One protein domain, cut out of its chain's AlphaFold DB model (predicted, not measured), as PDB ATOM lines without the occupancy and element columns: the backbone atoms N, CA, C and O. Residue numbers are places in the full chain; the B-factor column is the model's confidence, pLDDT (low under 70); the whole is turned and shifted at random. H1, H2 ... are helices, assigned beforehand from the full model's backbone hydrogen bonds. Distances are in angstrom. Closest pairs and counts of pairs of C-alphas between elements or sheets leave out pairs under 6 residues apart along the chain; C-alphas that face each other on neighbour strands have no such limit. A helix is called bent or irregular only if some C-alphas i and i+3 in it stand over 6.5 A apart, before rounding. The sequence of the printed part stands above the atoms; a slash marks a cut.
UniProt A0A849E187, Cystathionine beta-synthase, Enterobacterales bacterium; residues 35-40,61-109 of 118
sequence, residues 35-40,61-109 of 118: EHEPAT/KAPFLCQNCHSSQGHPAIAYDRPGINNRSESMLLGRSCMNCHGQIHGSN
ATOM      1  N   GLU A  35     502.057 714.703 552.270       95.75
ATOM      2  CA  GLU A  35     502.797 715.040 551.057       95.75
ATOM      3  C   GLU A  35     504.137 715.692 551.397       95.75
ATOM      4  O   GLU A  35     504.259 716.466 552.347       95.75
ATOM      5  N   HIS A  36     505.160 715.372 550.605       95.88
ATOM      6  CA  HIS A  36     506.389 716.153 550.584       95.88
ATOM      7  C   HIS A  36     506.205 717.248 549.536       95.88
ATOM      8  O   HIS A  36     506.278 716.966 548.345       95.88
ATOM      9  N   GLU A  37     505.944 718.477 549.971       93.88
ATOM     10  CA  GLU A  37     505.518 719.590 549.105       93.88
ATOM     11  C   GLU A  37     506.386 719.791 547.838       93.88
ATOM     12  O   GLU A  37     505.828 719.848 546.740       93.88
ATOM     13  N   PRO A  38     507.731 719.721 547.897       94.81
ATOM     14  CA  PRO A  38     508.552 719.771 546.683       94.81
ATOM     15  C   PRO A  38     508.272 718.671 545.645       94.81
ATOM     16  O   PRO A  38     508.513 718.882 544.458       94.81
ATOM     17  N   ALA A  39     507.786 717.499 546.070       94.56
ATOM     18  CA  ALA A  39     507.469 716.375 545.187       94.56
ATOM     19  C   ALA A  39     506.108 716.538 544.492       94.56
ATOM     20  O   ALA A  39     505.923 716.009 543.397       94.56
ATOM     21  N   THR A  40     505.175 717.271 545.104       93.31
ATOM     22  CA  THR A  40     503.885 717.616 544.489       93.31
ATOM     23  C   THR A  40     503.998 718.814 543.555       93.31
ATOM     24  O   THR A  40     503.254 718.887 542.582       93.31
ATOM     25  N   LYS A  61     523.865 715.353 545.820       92.31
ATOM     26  CA  LYS A  61     523.960 714.182 546.702       92.31
ATOM     27  C   LYS A  61     523.369 714.471 548.096       92.31
ATOM     28  O   LYS A  61     523.601 715.535 548.670       92.31
ATOM     29  N   ALA A  62     522.687 713.490 548.691       89.31
ATOM     30  CA  ALA A  62     522.320 713.520 550.111       89.31
ATOM     31  C   ALA A  62     523.570 713.478 551.031       89.31
ATOM     32  O   ALA A  62     524.555 712.812 550.686       89.31
ATOM     33  N   PRO A  63     523.572 714.159 552.195       87.75
ATOM     34  CA  PRO A  63     522.462 714.890 552.826       87.75
ATOM     35  C   PRO A  63     522.233 716.313 552.292       87.75
ATOM     36  O   PRO A  63     521.222 716.925 552.630       87.75
ATOM     37  N   PHE A  64     523.142 716.845 551.471       88.75
ATOM     38  CA  PHE A  64     523.140 718.261 551.090       88.75
ATOM     39  C   PHE A  64     521.864 718.694 550.362       88.75
ATOM     40  O   PHE A  64     521.334 719.756 550.668       88.75
ATOM     41  N   LEU A  65     521.313 717.836 549.495       93.06
ATOM     42  CA  LEU A  65     520.035 718.105 548.825       93.06
ATOM     43  C   LEU A  65     518.909 718.423 549.821       93.06
ATOM     44  O   LEU A  65     518.180 719.393 549.649       93.06
ATOM     45  N   CYS A  66     518.790 717.623 550.884       91.25
ATOM     46  CA  CYS A  66     517.764 717.802 551.910       91.25
ATOM     47  C   CYS A  66     518.009 719.082 552.723       91.25
ATOM     48  O   CYS A  66     517.066 719.759 553.122       91.25
ATOM     49  N   GLN A  67     519.278 719.419 552.961       88.75
ATOM     50  CA  GLN A  67     519.691 720.580 553.754       88.75
ATOM     51  C   GLN A  67     519.462 721.921 553.048       88.75
ATOM     52  O   GLN A  67     519.457 722.948 553.721       88.75
ATOM     53  N   ASN A  68     519.212 721.922 551.734       90.19
ATOM     54  CA  ASN A  68     518.802 723.132 551.014       90.19
ATOM     55  C   ASN A  68     517.480 723.705 551.547       90.19
ATOM     56  O   ASN A  68     517.284 724.915 551.512       90.19
ATOM     57  N   CYS A  69     516.597 722.845 552.069       91.19
ATOM     58  CA  CYS A  69     515.317 723.248 552.655       91.19
ATOM     59  C   CYS A  69     515.253 722.966 554.167       91.19
ATOM     60  O   CYS A  69     514.710 723.764 554.928       91.19
ATOM     61  N   HIS A  70     515.825 721.852 554.632       88.12
ATOM     62  CA  HIS A  70     515.759 721.435 556.033       88.12
ATOM     63  C   HIS A  70     516.978 721.911 556.835       88.12
ATOM     64  O   HIS A  70     518.008 721.236 556.903       88.12
ATOM     65  N   SER A  71     516.835 723.044 557.523       76.81
ATOM     66  CA  SER A  71     517.829 723.551 558.471       76.81
ATOM     67  C   SER A  71     517.573 723.007 559.887       76.81
ATOM     68  O   SER A  71     516.694 723.466 560.606       76.81
ATOM     69  N   SER A  72     518.337 721.974 560.267       65.25
ATOM     70  CA  SER A  72     518.564 721.462 561.641       65.25
ATOM     71  C   SER A  72     517.368 721.164 562.563       65.25
ATOM     72  O   SER A  72     517.567 720.855 563.742       65.25
ATOM     73  N   GLN A  73     516.126 721.209 562.085       57.53
ATOM     74  CA  GLN A  73     514.976 721.019 562.960       57.53
ATOM     75  C   GLN A  73     514.839 719.540 563.358       57.53
ATOM     76  O   GLN A  73     514.370 718.702 562.594       57.53
ATOM     77  N   GLY A  74     515.311 719.209 564.563       61.72
ATOM     78  CA  GLY A  74     515.217 717.877 565.176       61.72
ATOM     79  C   GLY A  74     516.497 717.032 565.136       61.72
ATOM     80  O   GLY A  74     516.661 716.167 565.995       61.72
ATOM     81  N   HIS A  75     517.440 717.311 564.228       74.06
ATOM     82  CA  HIS A  75     518.777 716.698 564.208       74.06
ATOM     83  C   HIS A  75     519.848 717.797 564.174       74.06
ATOM     84  O   HIS A  75     519.671 718.773 563.444       74.06
ATOM     85  N   PRO A  76     520.970 717.669 564.907       60.41
ATOM     86  CA  PRO A  76     522.009 718.688 564.874       60.41
ATOM     87  C   PRO A  76     522.573 718.793 563.448       60.41
ATOM     88  O   PRO A  76     523.128 717.823 562.930       60.41
ATOM     89  N   ALA A  77     522.419 719.957 562.804       57.75
ATOM     90  CA  ALA A  77     523.087 720.266 561.538       57.75
ATOM     91  C   ALA A  77     524.559 720.539 561.826       57.75
ATOM     92  O   ALA A  77     525.013 721.680 561.890       57.75
ATOM     93  N   ILE A  78     525.287 719.467 562.112       63.97
ATOM     94  CA  ILE A  78     526.720 719.549 562.334       63.97
ATOM     95  C   ILE A  78     527.354 719.753 560.966       63.97
ATOM     96  O   ILE A  78     527.086 718.988 560.039       63.97
ATOM     97  N   ALA A  79     528.166 720.802 560.841       63.09
ATOM     98  CA  ALA A  79     529.008 720.975 559.673       63.09
ATOM     99  C   ALA A  79     529.879 719.720 559.516       63.09
ATOM    100  O   ALA A  79     530.530 719.282 560.462       63.09
ATOM    101  N   TYR A  80     529.855 719.115 558.331       63.69
ATOM    102  CA  TYR A  80     530.668 717.942 558.022       63.69
ATOM    103  C   TYR A  80     532.094 718.391 557.666       63.69
ATOM    104  O   TYR A  80     532.486 718.362 556.502       63.69
ATOM    105  N   ASP A  81     532.841 718.896 558.651       65.06
ATOM    106  CA  ASP A  81     534.148 719.546 558.467       65.06
ATOM    107  C   ASP A  81     535.345 718.711 558.963       65.06
ATOM    108  O   ASP A  81     536.497 719.096 558.747       65.06
ATOM    109  N   ARG A  82     535.110 717.551 559.595       59.03
ATOM    110  CA  ARG A  82     536.175 716.698 560.153       59.03
ATOM    111  C   ARG A  82     536.403 715.424 559.329       59.03
ATOM    112  O   ARG A  82     535.447 714.722 559.012       59.03
ATOM    113  N   PRO A  83     537.664 715.064 559.025       55.16
ATOM    114  CA  PRO A  83     537.986 713.759 558.456       55.16
ATOM    115  C   PRO A  83     537.859 712.659 559.525       55.16
ATOM    116  O   PRO A  83     538.672 712.607 560.448       55.16
ATOM    117  N   GLY A  84     536.868 711.771 559.392       56.59
ATOM    118  CA  GLY A  84     536.771 710.521 560.163       56.59
ATOM    119  C   GLY A  84     535.372 710.208 560.703       56.59
ATOM    120  O   GLY A  84     534.790 711.020 561.408       56.59
ATOM    121  N   ILE A  85     534.876 708.990 560.437       58.97
ATOM    122  CA  ILE A  85     533.554 708.500 560.869       58.97
ATOM    123  C   ILE A  85     533.632 707.994 562.313       58.97
ATOM    124  O   ILE A  85     533.714 706.791 562.567       58.97
ATOM    125  N   ASN A  86     533.634 708.904 563.281       59.47
ATOM    126  CA  ASN A  86     533.716 708.535 564.702       59.47
ATOM    127  C   ASN A  86     532.660 709.212 565.587       59.47
ATOM    128  O   ASN A  86     532.719 709.082 566.809       59.47
ATOM    129  N   ASN A  87     531.653 709.872 564.998       58.50
ATOM    130  CA  ASN A  87     530.568 710.509 565.748       58.50
ATOM    131  C   ASN A  87     529.170 710.206 565.173       58.50
ATOM    132  O   ASN A  87     528.988 710.091 563.962       58.50
ATOM    133  N   ARG A  88     528.150 710.111 566.044       57.44
ATOM    134  CA  ARG A  88     526.756 709.765 565.672       57.44
ATOM    135  C   ARG A  88     526.136 710.754 564.680       57.44
ATOM    136  O   ARG A  88     525.238 710.381 563.932       57.44
ATOM    137  N   SER A  89     526.627 711.988 564.649       58.03
ATOM    138  CA  SER A  89     526.235 713.036 563.704       58.03
ATOM    139  C   SER A  89     526.604 712.744 562.250       58.03
ATOM    140  O   SER A  89     525.969 713.268 561.340       58.03
ATOM    141  N   GLU A  90     527.579 711.867 562.016       64.94
ATOM    142  CA  GLU A  90     528.005 711.461 560.674       64.94
ATOM    143  C   GLU A  90     527.217 710.262 560.142       64.94
ATOM    144  O   GLU A  90     527.384 709.876 558.989       64.94
ATOM    145  N   SER A  91     526.274 709.724 560.927       66.62
ATOM    146  CA  SER A  91     525.324 708.700 560.461       66.62
ATOM    147  C   SER A  91     524.522 709.171 559.243       66.62
ATOM    148  O   SER A  91     524.134 708.366 558.403       66.62
ATOM    149  N   MET A  92     524.328 710.487 559.112       77.06
ATOM    150  CA  MET A  92     523.684 711.115 557.959       77.06
ATOM    151  C   MET A  92     524.565 711.130 556.699       77.06
ATOM    152  O   MET A  92     524.054 711.397 555.621       77.06
ATOM    153  N   LEU A  93     525.866 710.840 556.779       75.88
ATOM    154  CA  LEU A  93     526.737 710.671 555.605       75.88
ATOM    155  C   LEU A  93     526.823 709.209 555.143       75.88
ATOM    156  O   LEU A  93     527.318 708.933 554.049       75.88
ATOM    157  N   LEU A  94     526.355 708.272 555.971       76.94
ATOM    158  CA  LEU A  94     526.473 706.838 555.739       76.94
ATOM    159  C   LEU A  94     525.273 706.284 554.964       76.94
ATOM    160  O   LEU A  94     524.117 706.632 555.217       76.94
ATOM    161  N   GLY A  95     525.539 705.351 554.048       83.62
ATOM    162  CA  GLY A  95     524.502 704.629 553.309       83.62
ATOM    163  C   GLY A  95     523.557 705.566 552.551       83.62
ATOM    164  O   GLY A  95     524.003 706.386 551.751       83.62
ATOM    165  N   ARG A  96     522.247 705.449 552.816       86.56
ATOM    166  CA  ARG A  96     521.203 706.285 552.196       86.56
ATOM    167  C   ARG A  96     521.000 707.633 552.899       86.56
ATOM    168  O   ARG A  96     520.024 708.323 552.613       86.56
ATOM    169  N   SER A  97     521.910 708.037 553.791       88.81
ATOM    170  CA  SER A  97     521.856 709.334 554.474       88.81
ATOM    171  C   SER A  97     520.539 709.508 555.258       88.81
ATOM    172  O   SER A  97     520.146 708.615 556.010       88.81
ATOM    173  N   CYS A  98     519.832 710.623 555.072       88.62
ATOM    174  CA  CYS A  98     518.531 710.928 555.674       88.62
ATOM    175  C   CYS A  98     517.498 709.816 555.427       88.62
ATOM    176  O   CYS A  98     516.683 709.498 556.294       88.62
ATOM    177  N   MET A  99     517.565 709.179 554.254       91.31
ATOM    178  CA  MET A  99     516.607 708.160 553.827       91.31
ATOM    179  C   MET A  99     516.787 706.817 554.544       91.31
ATOM    180  O   MET A  99     515.960 705.928 554.371       91.31
ATOM    181  N   ASN A 100     517.827 706.651 555.373       89.44
ATOM    182  CA  ASN A 100     517.912 705.492 556.270       89.44
ATOM    183  C   ASN A 100     516.744 705.469 557.277       89.44
ATOM    184  O   ASN A 100     516.324 704.394 557.691       89.44
ATOM    185  N   CYS A 101     516.217 706.644 557.647       90.38
ATOM    186  CA  CYS A 101     515.054 706.780 558.529       90.38
ATOM    187  C   CYS A 101     513.838 707.374 557.804       90.38
ATOM    188  O   CYS A 101     512.713 707.002 558.109       90.38
ATOM    189  N   HIS A 102     514.054 708.287 556.854       92.50
ATOM    190  CA  HIS A 102     513.003 708.970 556.097       92.50
ATOM    191  C   HIS A 102     512.813 708.314 554.723       92.50
ATOM    192  O   HIS A 102     513.237 708.858 553.709       92.50
ATOM    193  N   GLY A 103     512.249 707.105 554.680       93.44
ATOM    194  CA  GLY A 103     512.117 706.338 553.433       93.44
ATOM    195  C   GLY A 103     511.038 706.853 552.470       93.44
ATOM    196  O   GLY A 103     511.122 706.617 551.266       93.44
ATOM    197  N   GLN A 104     510.047 707.590 552.974       95.69
ATOM    198  CA  GLN A 104     508.850 707.988 552.228       95.69
ATOM    199  C   GLN A 104     508.934 709.423 551.681       95.69
ATOM    200  O   GLN A 104     507.966 710.172 551.745       95.69
ATOM    201  N   ILE A 105     510.081 709.822 551.122       95.06
ATOM    202  CA  ILE A 105     510.363 711.209 550.681       95.06
ATOM    203  C   ILE A 105     509.444 711.760 549.578       95.06
ATOM    204  O   ILE A 105     509.433 712.960 549.354       95.06
ATOM    205  N   HIS A 106     508.665 710.909 548.906       96.19
ATOM    206  CA  HIS A 106     507.665 711.328 547.913       96.19
ATOM    207  C   HIS A 106     506.245 711.455 548.494       96.19
ATOM    208  O   HIS A 106     505.329 711.839 547.776       96.19
ATOM    209  N   GLY A 107     506.054 711.112 549.771       96.06
ATOM    210  CA  GLY A 107     504.763 711.118 550.453       96.06
ATOM    211  C   GLY A 107     504.449 709.801 551.172       96.06
ATOM    212  O   GLY A 107     504.965 708.730 550.831       96.06
ATOM    213  N   SER A 108     503.593 709.882 552.193       96.38
ATOM    214  CA  SER A 108     503.141 708.749 553.006       96.38
ATOM    215  C   SER A 108     501.628 708.760 553.227       96.38
ATOM    216  O   SER A 108     501.023 709.797 553.485       96.38
ATOM    217  N   ASN A 109     501.022 707.570 553.195       95.94
ATOM    218  CA  ASN A 109     499.626 707.341 553.581       95.94
ATOM    219  C   ASN A 109     499.477 706.771 554.999       95.94
ATOM    220  O   ASN A 109     498.369 706.466 555.437       95.94
TER     221      ASN A 109
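Overview. This is residues 35 to 40 and 61 to 109 of the 118 residues of the protein "Cystathionine beta-synthase" of Enterobacterales bacterium (UniProt A0A849E187). With little regular structure, this is an elongated piece in which H4 lies near H2 and H3, a wide loop within residues 68 to 87 reaches one end, and H1, which touches no other helix, lies at the other end together with the last printed residues, the C-alphas of Glu 35 and Asn 109 being 8.7 A apart. The 55 printed residues hold H1, H2, H3 and H4 in order and no named strand; the class is all helix, with 18 residues in named elements. It is only just loose, close to compact, with radius of gyration of the C-alphas 12.2 A and spans of 37 by 20 by 19 A.

Arrangement. H1, residues 37 to 40, is apart from H2, residues 64 to 67. H3, residues 88 to 93, is close but not clearly touching to H4, residues 97 to 100; their closest C-alphas, Met 92 and Cys 98, are 5.6 A apart. H2 and H4 are likewise close but not clearly touching, closest at C-alphas 66 and 98, 7.9 A. H3 has 0 of 2 O i to N i+4 pairs and 2 of 3 O i to N i+3 pairs within hydrogen-bond range.

Along the chain. H1 begins at C-alpha 37 (505.518, 719.590, 549.105). H3, 10.1 A long, is only just irregular: C-alphas 89 and 92 are 6.6 A apart. H4 ends at C-alpha 100 (517.912, 705.492, 556.270).

Size, cuts and confidence. Residues 41 to 60 are not printed; C-alphas 40 and 61 are 20.5 A apart. The link H2 to H3 is long. Residues 72 to 74 and 76 to 91 have pLDDT under 70.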